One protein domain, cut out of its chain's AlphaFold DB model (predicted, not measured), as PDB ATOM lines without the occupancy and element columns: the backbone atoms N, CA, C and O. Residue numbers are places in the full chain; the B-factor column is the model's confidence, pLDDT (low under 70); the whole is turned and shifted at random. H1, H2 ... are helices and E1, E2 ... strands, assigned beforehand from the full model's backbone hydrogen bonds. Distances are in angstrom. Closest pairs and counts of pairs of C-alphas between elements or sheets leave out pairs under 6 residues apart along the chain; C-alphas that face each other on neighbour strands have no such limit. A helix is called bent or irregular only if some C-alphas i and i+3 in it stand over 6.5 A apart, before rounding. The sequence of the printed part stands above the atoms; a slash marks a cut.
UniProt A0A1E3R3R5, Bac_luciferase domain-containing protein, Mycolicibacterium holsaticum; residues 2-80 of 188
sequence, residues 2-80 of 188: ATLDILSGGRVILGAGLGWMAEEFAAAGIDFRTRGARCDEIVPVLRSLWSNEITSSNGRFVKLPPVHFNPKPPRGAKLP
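Overview. This is residues 2 to 80 of the 188 residues of the protein "Bac_luciferase domain-containing protein" of Mycolicibacterium holsaticum (UniProt A0A1E3R3R5). One long, kinked helix, H3, runs along the length of an open frame; the E2 and E3 hairpin lies along one side of its later part, and the stretch H1, E1, H2 makes a separate, loosely attached arch from one end of H3 to the other. The printed part has 79 residues, with three named helices and three named strands in the order H1 E1 H2 H3 E2 E3; E2 and E3 form an antiparallel sheet, and the class is mixed, helices and strands. It is only just loose, close to compact, with a radius of gyration of the C-alphas of 14.2 A and spans of 36 by 28 by 17 A.

Arrangement. Start at H1, residues 2 to 8, which is close to but not clearly touching H3, residues 32 to 51: their closest C-alphas, Ala 2 and Trp 50, are 7.5 A apart. E1, residues 14 to 16, pairs with no named strand and is apart from H3. H2, residues 22 to 27, touches H3 only at the corner, and only just, with 3 pairs of C-alphas within 8 A; H3 does so with residue 32 alone, and the closest C-alphas, Phe 25 and Phe 32, are 5.5 A apart. H3 has a kink of 38 degrees near residue 39 and is irregular, C-alphas 33 and 36 being 7.4 A apart. Next look at the hairpin of E2, residues 54 to 58, and E3, residues 63 to 68, antiparallel at 175 degrees, where N 55 and O 67 are 3.0 A apart and N 64 and O 57 2.8 A, within hydrogen-bond range. The closest C-alphas of H3 and E2, Leu 49 and Thr 55, are 5.7 A apart. Every O i to N i+4 pair is within hydrogen-bond range in H1 and H2, and 12 of 16 are in H3.

Along the chain. Find C-alpha 2 at (227.399, 215.553, 123.603), where H1 begins; it is 9.9 A long, E1 6.1 A and H2 8.7 A. From C-alpha 32 at (215.842, 239.818, 123.034), H3 runs 29.8 A. E2 is 13.9 A long, and E3, 14.3 A, ends at C-alpha 68, (237.517, 220.004, 115.977).

Size, cuts and confidence. The C-alphas of Glu 23 and Glu 53, the two farthest apart, are 37.3 A apart. The printed part has no cut, the five links between named elements are tight, and residues 69 to 80 hold no named element. The mean pLDDT of the printed part is 96.1, and no printed residue is under 70.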
ATOM      1  N   ALA A   2     226.737 216.800 124.008       93.25
ATOM      2  CA  ALA A   2     227.399 215.553 123.603       93.25
ATOM      3  C   ALA A   2     227.880 214.674 124.775       93.25
ATOM      4  O   ALA A   2     227.529 213.502 124.837       93.25
ATOM      5  N   THR A   3     228.582 215.251 125.755       96.12
ATOM      6  CA  THR A   3     229.008 214.524 126.965       96.12
ATOM      7  C   THR A   3     227.834 213.894 127.716       96.12
ATOM      8  O   THR A   3     227.913 212.737 128.106       96.12
ATOM      9  N   LEU A   4     226.726 214.623 127.884       95.88
ATOM     10  CA  LEU A   4     225.533 214.099 128.555       95.88
ATOM     11  C   LEU A   4     224.878 212.977 127.740       95.88
ATOM     12  O   LEU A   4     224.437 211.990 128.316       95.88
ATOM     13  N   ASP A   5     224.844 213.100 126.410       95.88
ATOM     14  CA  ASP A   5     224.287 212.056 125.547       95.88
ATOM     15  C   ASP A   5     225.088 210.758 125.679       95.88
ATOM     16  O   ASP A   5     224.498 209.702 125.884       95.88
ATOM     17  N   ILE A   6     226.420 210.849 125.707       95.44
ATOM     18  CA  ILE A   6     227.313 209.704 125.942       95.44
ATOM     19  C   ILE A   6     227.075 209.091 127.322       95.44
ATOM     20  O   ILE A   6     226.798 207.900 127.418       95.44
ATOM     21  N   LEU A   7     227.133 209.899 128.385       97.00
ATOM     22  CA  LEU A   7     226.973 209.410 129.759       97.00
ATOM     23  C   LEU A   7     225.580 208.824 130.017       97.00
ATOM     24  O   LEU A   7     225.424 207.933 130.846       97.00
ATOM     25  N   SER A   8     224.562 209.308 129.305       95.56
ATOM     26  CA  SER A   8     223.205 208.771 129.400       95.56
ATOM     27  C   SER A   8     222.986 207.510 128.558       95.56
ATOM     28  O   SER A   8     221.946 206.875 128.724       95.56
ATOM     29  N   GLY A   9     223.919 207.140 127.675       92.88
ATOM     30  CA  GLY A   9     223.736 206.045 126.721       92.88
ATOM     31  C   GLY A   9     222.758 206.382 125.591       92.88
ATOM     32  O   GLY A   9     221.986 205.526 125.175       92.88
ATOM     33  N   GLY A  10     222.743 207.630 125.115       91.81
ATOM     34  CA  GLY A  10     221.897 208.054 123.995       91.81
ATOM     35  C   GLY A  10     220.459 208.421 124.372       91.81
ATOM     36  O   GLY A  10     219.576 208.355 123.522       91.81
ATOM     37  N   ARG A  11     220.187 208.793 125.631       93.56
ATOM     38  CA  ARG A  11     218.825 209.083 126.128       93.56
ATOM     39  C   ARG A  11     218.464 210.571 126.157       93.56
ATOM     40  O   ARG A  11     217.378 210.926 126.603       93.56
ATOM     41  N   VAL A  12     219.352 211.459 125.706       95.50
ATOM     42  CA  VAL A  12     219.099 212.909 125.752       95.50
ATOM     43  C   VAL A  12     218.060 213.332 124.713       95.50
ATOM     44  O   VAL A  12     218.094 212.909 123.564       95.50
ATOM     45  N   ILE A  13     217.171 214.242 125.086       95.56
ATOM     46  CA  ILE A  13     216.385 215.034 124.140       95.56
ATOM     47  C   ILE A  13     216.661 216.493 124.485       95.56
ATOM     48  O   ILE A  13     216.509 216.896 125.639       95.56
ATOM     49  N   LEU A  14     217.128 217.276 123.515       96.62
ATOM     50  CA  LEU A  14     217.426 218.688 123.727       96.62
ATOM     51  C   LEU A  14     216.142 219.506 123.571       96.62
ATOM     52  O   LEU A  14     215.766 219.872 122.461       96.62
ATOM     53  N   GLY A  15     215.486 219.809 124.690       95.56
ATOM     54  CA  GLY A  15     214.397 220.784 124.733       95.56
ATOM     55  C   GLY A  15     214.935 222.210 124.588       95.56
ATOM     56  O   GLY A  15     215.705 222.670 125.431       95.56
ATOM     57  N   ALA A  16     214.536 222.913 123.531       95.56
ATOM     58  CA  ALA A  16     214.949 224.281 123.239       95.56
ATOM     59  C   ALA A  16     213.763 225.248 123.380       95.56
ATOM     60  O   ALA A  16     212.954 225.426 122.466       95.56
ATOM     61  N   GLY A  17     213.684 225.899 124.543       91.56
ATOM     62  CA  GLY A  17     212.842 227.072 124.764       91.56
ATOM     63  C   GLY A  17     213.637 228.349 124.501       91.56
ATOM     64  O   GLY A  17     214.745 228.506 125.004       91.56
ATOM     65  N   LEU A  18     213.086 229.278 123.720       92.50
ATOM     66  CA  LEU A  18     213.800 230.498 123.314       92.50
ATOM     67  C   LEU A  18     213.824 231.594 124.391       92.50
ATOM     68  O   LEU A  18     214.354 232.670 124.136       92.50
ATOM     69  N   GLY A  19     213.247 231.337 125.566       90.19
ATOM     70  CA  GLY A  19     213.131 232.311 126.648       90.19
ATOM     71  C   GLY A  19     212.062 233.381 126.391       90.19
ATOM     72  O   GLY A  19     211.752 233.752 125.253       90.19
ATOM     73  N   TRP A  20     211.476 233.863 127.483       91.31
ATOM     74  CA  TRP A  20     210.396 234.856 127.485       91.31
ATOM     75  C   TRP A  20     210.748 236.124 128.276       91.31
ATOM     76  O   TRP A  20     210.109 237.151 128.070       91.31
ATOM     77  N   MET A  21     211.773 236.062 129.131       94.56
ATOM     78  CA  MET A  21     212.172 237.133 130.043       94.56
ATOM     79  C   MET A  21     213.221 238.034 129.381       94.56
ATOM     80  O   MET A  21     214.371 237.635 129.208       94.56
ATOM     81  N   ALA A  22     212.845 239.247 128.975       95.50
ATOM     82  CA  ALA A  22     213.749 240.155 128.261       95.50
ATOM     83  C   ALA A  22     214.945 240.600 129.127       95.50
ATOM     84  O   ALA A  22     216.030 240.863 128.611       95.50
ATOM     85  N   GLU A  23     214.759 240.632 130.440       96.81
ATOM     86  CA  GLU A  23     215.740 241.004 131.453       96.81
ATOM     87  C   GLU A  23     216.911 240.016 131.501       96.81
ATOM     88  O   GLU A  23     218.058 240.440 131.629       96.81
ATOM     89  N   GLU A  24     216.659 238.714 131.315       95.94
ATOM     90  CA  GLU A  24     217.723 237.699 131.227       95.94
ATOM     91  C   GLU A  24     218.603 237.930 129.995       95.94
ATOM     92  O   GLU A  24     219.828 237.819 130.050       95.94
ATOM     93  N   PHE A  25     217.982 238.316 128.879       96.81
ATOM     94  CA  PHE A  25     218.693 238.648 127.648       96.81
ATOM     95  C   PHE A  25     219.515 239.927 127.805       96.81
ATOM     96  O   PHE A  25     220.682 239.949 127.413       96.81
ATOM     97  N   ALA A  26     218.942 240.962 128.423       96.25
ATOM     98  CA  ALA A  26     219.650 242.201 128.722       96.25
ATOM     99  C   ALA A  26     220.861 241.951 129.637       96.25
ATOM    100  O   ALA A  26     221.954 242.434 129.340       96.25
ATOM    101  N   ALA A  27     220.701 241.135 130.684       97.19
ATOM    102  CA  ALA A  27     221.787 240.746 131.584       97.19
ATOM    103  C   ALA A  27     222.904 239.967 130.866       97.19
ATOM    104  O   ALA A  27     224.079 240.136 131.186       97.19
ATOM    105  N   ALA A  28     222.560 239.159 129.859       95.62
ATOM    106  CA  ALA A  28     223.519 238.447 129.016       95.62
ATOM    107  C   ALA A  28     224.121 239.307 127.881       95.62
ATOM    108  O   ALA A  28     224.924 238.803 127.096       95.62
ATOM    109  N   GLY A  29     223.728 240.581 127.748       95.94
ATOM    110  CA  GLY A  29     224.174 241.460 126.661       95.94
ATOM    111  C   GLY A  29     223.623 241.069 125.282       95.94
ATOM    112  O   GLY A  29     224.254 241.333 124.256       95.94
ATOM    113  N   ILE A  30     222.463 240.411 125.232       95.75
ATOM    114  CA  ILE A  30     221.840 239.903 124.006       95.75
ATOM    115  C   ILE A  30     220.543 240.676 123.725       95.75
ATOM    116  O   ILE A  30     219.684 240.807 124.587       95.75
ATOM    117  N   ASP A  31     220.345 241.137 122.484       96.31
ATOM    118  CA  ASP A  31     219.056 241.705 122.061       96.31
ATOM    119  C   ASP A  31     217.975 240.613 122.025       96.31
ATOM    120  O   ASP A  31     218.007 239.716 121.169       96.31
ATOM    121  N   PHE A  32     216.989 240.722 122.917       96.62
ATOM    122  CA  PHE A  32     215.842 239.818 123.034       96.62
ATOM    123  C   PHE A  32     215.120 239.572 121.701       96.62
ATOM    124  O   PHE A  32     214.649 238.462 121.432       96.62
ATOM    125  N   ARG A  33     215.059 240.567 120.809       95.88
ATOM    126  CA  ARG A  33     214.376 240.453 119.506       95.88
ATOM    127  C   ARG A  33     215.092 239.501 118.549       95.88
ATOM    128  O   ARG A  33     214.480 238.986 117.621       95.88
ATOM    129  N   THR A  34     216.374 239.223 118.789       96.06
ATOM    130  CA  THR A  34     217.200 238.363 117.927       96.06
ATOM    131  C   THR A  34     217.178 236.883 118.316       96.06
ATOM    132  O   THR A  34     217.719 236.062 117.579       96.06
ATOM    133  N   ARG A  35     216.535 236.509 119.434       95.38
ATOM    134  CA  ARG A  35     216.562 235.138 119.988       95.38
ATOM    135  C   ARG A  35     216.127 234.049 118.998       95.38
ATOM    136  O   ARG A  35     216.773 233.010 118.916       95.38
ATOM    137  N   GLY A  36     215.094 234.318 118.194       96.19
ATOM    138  CA  GLY A  36     214.624 233.400 117.151       96.19
ATOM    139  C   GLY A  36     215.672 233.157 116.072       96.19
ATOM    140  O   GLY A  36     216.056 232.017 115.833       96.19
ATOM    141  N   ALA A  37     216.200 234.238 115.495       96.56
ATOM    142  CA  ALA A  37     217.210 234.169 114.442       96.56
ATOM    143  C   ALA A  37     218.529 233.544 114.933       96.56
ATOM    144  O   ALA A  37     219.159 232.780 114.208       96.56
ATOM    145  N   ARG A  38     218.922 233.806 116.186       96.88
ATOM    146  CA  ARG A  38     220.071 233.147 116.831       96.88
ATOM    147  C   ARG A  38     219.871 231.640 116.944       96.88
ATOM    148  O   ARG A  38     220.793 230.884 116.656       96.88
ATOM    149  N   CYS A  39     218.679 231.211 117.355       97.38
ATOM    150  CA  CYS A  39     218.338 229.797 117.457       97.38
ATOM    151  C   CYS A  39     218.326 229.117 116.077       97.38
ATOM    152  O   CYS A  39     218.899 228.044 115.912       97.38
ATOM    153  N   ASP A  40     217.749 229.777 115.070       97.81
ATOM    154  CA  ASP A  40     217.750 229.279 113.692       97.81
ATOM    155  C   ASP A  40     219.169 229.101 113.135       97.81
ATOM    156  O   ASP A  40     219.430 228.131 112.428       97.81
ATOM    157  N   GLU A  41     220.088 230.011 113.471       98.12
ATOM    158  CA  GLU A  41     221.476 229.955 113.008       98.12
ATOM    159  C   GLU A  41     222.316 228.915 113.763       98.12
ATOM    160  O   GLU A  41     223.128 228.219 113.155       98.12
ATOM    161  N   ILE A  42     222.135 228.770 115.080       97.31
ATOM    162  CA  ILE A  42     222.984 227.878 115.883       97.31
ATOM    163  C   ILE A  42     222.677 226.397 115.647       97.31
ATOM    164  O   ILE A  42     223.576 225.568 115.762       97.31
ATOM    165  N   VAL A  43     221.435 226.039 115.305       97.88
ATOM    166  CA  VAL A  43     221.037 224.629 115.168       97.88
ATOM    167  C   VAL A  43     221.825 223.914 114.061       97.88
ATOM    168  O   VAL A  43     222.439 222.895 114.375       97.88
ATOM    169  N   PRO A  44     221.923 224.420 112.815       97.75
ATOM    170  CA  PRO A  44     222.789 223.816 111.799       97.75
ATOM    171  C   PRO A  44     224.262 223.717 112.226       97.75
ATOM    172  O   PRO A  44     224.919 222.716 111.937       97.75
ATOM    173  N   VAL A  45     224.775 224.711 112.965       98.25
ATOM    174  CA  VAL A  45     226.152 224.677 113.487       98.25
ATOM    175  C   VAL A  45     226.320 223.552 114.508       98.25
ATOM    176  O   VAL A  45     227.291 222.807 114.429       98.25
ATOM    177  N   LEU A  46     225.364 223.366 115.423       97.62
ATOM    178  CA  LEU A  46     225.373 222.254 116.380       97.62
ATOM    179  C   LEU A  46     225.328 220.899 115.676       97.62
ATOM    180  O   LEU A  46     226.106 220.015 116.021       97.62
ATOM    181  N   ARG A  47     224.469 220.746 114.660       97.56
ATOM    182  CA  ARG A  47     224.385 219.515 113.858       97.56
ATOM    183  C   ARG A  47     225.730 219.195 113.208       97.56
ATOM    184  O   ARG A  47     226.199 218.071 113.343       97.56
ATOM    185  N   SER A  48     226.378 220.196 112.606       97.94
ATOM    186  CA  SER A  48     227.726 220.074 112.035       97.94
ATOM    187  C   SER A  48     228.764 219.699 113.096       97.94
ATOM    188  O   SER A  48     229.511 218.742 112.905       97.94
ATOM    189  N   LEU A  49     228.762 220.368 114.257       97.88
ATOM    190  CA  LEU A  49     229.665 220.052 115.370       97.88
ATOM    191  C   LEU A  49     229.489 218.615 115.872       97.88
ATOM    192  O   LEU A  49     230.452 218.006 116.334       97.88
ATOM    193  N   TRP A  50     228.284 218.056 115.796       97.25
ATOM    194  CA  TRP A  50     227.995 216.700 116.256       97.25
ATOM    195  C   TRP A  50     228.326 215.604 115.241       97.25
ATOM    196  O   TRP A  50     228.485 214.462 115.664       97.25
ATOM    197  N   SER A  51     228.453 215.912 113.946       96.31
ATOM    198  CA  SER A  51     228.715 214.910 112.900       96.31
ATOM    199  C   SER A  51     230.068 215.042 112.213       96.31
ATOM    200  O   SER A  51     230.671 214.030 111.871       96.31
ATOM    201  N   ASN A  52     230.549 216.263 111.994       97.25
ATOM    202  CA  ASN A  52     231.694 216.507 111.124       97.25
ATOM    203  C   ASN A  52     232.998 216.472 111.914       97.25
ATOM    204  O   ASN A  52     233.043 216.858 113.082       97.25
ATOM    205  N   GLU A  53     234.085 216.058 111.270       97.19
ATOM    206  CA  GLU A  53     235.416 216.094 111.880       97.19
ATOM    207  C   GLU A  53     235.859 217.534 112.181       97.19
ATOM    208  O   GLU A  53     236.322 217.822 113.288       97.19
ATOM    209  N   ILE A  54     235.641 218.430 111.214       98.12
ATOM    210  CA  ILE A  54     235.914 219.865 111.295       98.12
ATOM    211  C   ILE A  54     234.621 220.634 111.013       98.12
ATOM    212  O   ILE A  54     233.918 220.362 110.036       98.12
ATOM    213  N   THR A  55     234.328 221.627 111.848       98.25
ATOM    214  CA  THR A  55     233.218 222.566 111.652       98.25
ATOM    215  C   THR A  55     233.745 223.991 111.649       98.25
ATOM    216  O   THR A  55     234.595 224.350 112.455       98.25
ATOM    217  N   SER A  56     233.190 224.826 110.779       97.94
ATOM    218  CA  SER A  56     233.376 226.276 110.786       97.94
ATOM    219  C   SER A  56     232.041 226.961 110.515       97.94
ATOM    220  O   SER A  56     231.165 226.386 109.870       97.94
ATOM    221  N   SER A  57     231.894 228.201 110.968       98.12
ATOM    222  CA  SER A  57     230.726 229.037 110.699       98.12
ATOM    223  C   SER A  57     231.157 230.492 110.575       98.12
ATOM    224  O   SER A  57     231.948 230.976 111.377       98.12
ATOM    225  N   ASN A  58     230.616 231.215 109.602       97.81
ATOM    226  CA  ASN A  58     230.789 232.665 109.491       97.81
ATOM    227  C   ASN A  58     229.420 233.355 109.435       97.81
ATOM    228  O   ASN A  58     229.155 234.184 108.566       97.81
ATOM    229  N   GLY A  59     228.520 232.929 110.322       97.31
ATOM    230  CA  GLY A  59     227.166 233.454 110.419       97.31
ATOM    231  C   GLY A  59     227.104 234.822 111.103       97.31
ATOM    232  O   GLY A  59     228.112 235.385 111.550       97.31
ATOM    233  N   ARG A  60     225.892 235.378 111.187       97.56
ATOM    234  CA  ARG A  60     225.658 236.683 111.817       97.56
ATOM    235  C   ARG A  60     225.876 236.613 113.326       97.56
ATOM    236  O   ARG A  60     226.374 237.575 113.912       97.56
ATOM    237  N   PHE A  61     225.483 235.507 113.948       96.94
ATOM    238  CA  PHE A  61     225.497 235.309 115.395       96.94
ATOM    239  C   PHE A  61     226.534 234.283 115.859       96.94
ATOM    240  O   PHE A  61     227.015 234.387 116.985       96.94
ATOM    241  N   VAL A  62     226.883 233.313 115.017       96.69
ATOM    242  CA  VAL A  62     227.795 232.210 115.313       96.69
ATOM    243  C   VAL A  62     228.968 232.270 114.344       96.69
ATOM    244  O   VAL A  62     228.880 231.846 113.188       96.69
ATOM    245  N   LYS A  63     230.092 232.784 114.845       97.44
ATOM    246  CA  LYS A  63     231.375 232.806 114.141       97.44
ATOM    247  C   LYS A  63     232.315 231.812 114.797       97.44
ATOM    248  O   LYS A  63     232.604 231.917 115.984       97.44
ATOM    249  N   LEU A  64     232.763 230.846 114.016       97.19
ATOM    250  CA  LEU A  64     233.597 229.746 114.450       97.19
ATOM    251  C   LEU A  64     234.662 229.510 113.371       97.19
ATOM    252  O   LEU A  64     234.290 229.194 112.235       97.19
ATOM    253  N   PRO A  65     235.963 229.662 113.680       97.75
ATOM    254  CA  PRO A  65     237.011 229.212 112.766       97.75
ATOM    255  C   PRO A  65     236.908 227.688 112.563       97.75
ATOM    256  O   PRO A  65     236.130 227.034 113.256       97.75
ATOM    257  N   PRO A  66     237.666 227.088 111.633       98.31
ATOM    258  CA  PRO A  66     237.754 225.634 111.548       98.31
ATOM    259  C   PRO A  66     238.187 225.043 112.895       98.31
ATOM    260  O   PRO A  66     239.277 225.336 113.383       98.31
ATOM    261  N   VAL A  67     237.320 224.237 113.507       98.06
ATOM    262  CA  VAL A  67     237.587 223.582 114.792       98.06
ATOM    263  C   VAL A  67     237.229 222.106 114.753       98.06
ATOM    264  O   VAL A  67     236.273 221.697 114.093       98.06
ATOM    265  N   HIS A  68     237.950 221.328 115.556       97.62
ATOM    266  CA  HIS A  68     237.517 220.004 115.977       97.62
ATOM    267  C   HIS A  68     236.645 220.120 117.228       97.62
ATOM    268  O   HIS A  68     236.955 220.871 118.154       97.62
ATOM    269  N   PHE A  69     235.570 219.339 117.278       96.88
ATOM    270  CA  PHE A  69     234.688 219.255 118.442       96.88
ATOM    271  C   PHE A  69     234.601 217.813 118.918       96.88
ATOM    272  O   PHE A  69     234.211 216.947 118.138       96.88
ATOM    273  N   ASN A  70     234.926 217.567 120.185       95.81
ATOM    274  CA  ASN A  70     234.820 216.258 120.814       95.81
ATOM    275  C   ASN A  70     234.355 216.383 122.276       95.81
ATOM    276  O   ASN A  70     234.630 217.397 122.919       95.81
ATOM    277  N   PRO A  71     233.679 215.355 122.814       95.25
ATOM    278  CA  PRO A  71     233.278 214.132 122.113       95.25
ATOM    279  C   PRO A  71     232.049 214.352 121.206       95.25
ATOM    280  O   PRO A  71     231.317 215.330 121.375       95.25
ATOM    281  N   LYS A  72     231.806 213.452 120.244       95.50
ATOM    282  CA  LYS A  72     230.571 213.448 119.438       95.50
ATOM    283  C   LYS A  72     229.445 212.712 120.180       95.50
ATOM    284  O   LYS A  72     229.726 211.689 120.804       95.50
ATOM    285  N   PRO A  73     228.184 213.185 120.133       95.81
ATOM    286  CA  PRO A  73     227.071 212.395 120.654       95.81
ATOM    287  C   PRO A  73     226.926 211.102 119.829       95.81
ATOM    288  O   PRO A  73     227.123 211.161 118.614       95.81
ATOM    289  N   PRO A  74     226.532 209.956 120.419       93.75
ATOM    290  CA  PRO A  74     226.348 208.700 119.685       93.75
ATOM    291  C   PRO A  74     225.403 208.814 118.483       93.75
ATOM    292  O   PRO A  74     225.617 208.179 117.456       93.75
ATOM    293  N   ARG A  75     224.377 209.670 118.586       92.19
ATOM    294  CA  ARG A  75     223.423 209.937 117.495       92.19
ATOM    295  C   ARG A  75     223.909 210.986 116.487       92.19
ATOM    296  O   ARG A  75     223.211 211.257 115.513       92.19
ATOM    297  N   GLY A  76     225.074 211.595 116.697       94.31
ATOM    298  CA  GLY A  76     225.641 212.620 115.821       94.31
ATOM    299  C   GLY A  76     224.653 213.752 115.520       94.31
ATOM    300  O   GLY A  76     223.977 214.274 116.412       94.31
ATOM    301  N   ALA A  77     224.510 214.089 114.237       94.19
ATOM    302  CA  ALA A  77     223.537 215.075 113.772       94.19
ATOM    303  C   ALA A  77     222.070 214.674 114.020       94.19
ATOM    304  O   ALA A  77     221.207 215.527 113.871       94.19
ATOM    305  N   LYS A  78     221.753 213.441 114.438       93.00
ATOM    306  CA  LYS A  78     220.383 212.995 114.753       93.00
ATOM    307  C   LYS A  78     219.986 213.151 116.227       93.00
ATOM    308  O   LYS A  78     218.893 212.740 116.594       93.00
ATOM    309  N   LEU A  79     220.825 213.735 117.093       95.19
ATOM    310  CA  LEU A  79     220.458 214.010 118.494       95.19
ATOM    311  C   LEU A  79     219.149 214.834 118.569       95.19
ATOM    312  O   LEU A  79     219.164 215.974 118.112       95.19
ATOM    313  N   PRO A  80     218.026 214.334 119.116       96.06
ATOM    314  CA  PRO A  80     216.740 215.013 118.985       96.06
ATOM    315  C   PRO A  80     216.736 216.417 119.589       96.06
ATOM    316  O   PRO A  80     217.183 216.612 120.723       96.06
TER     317      PRO A  80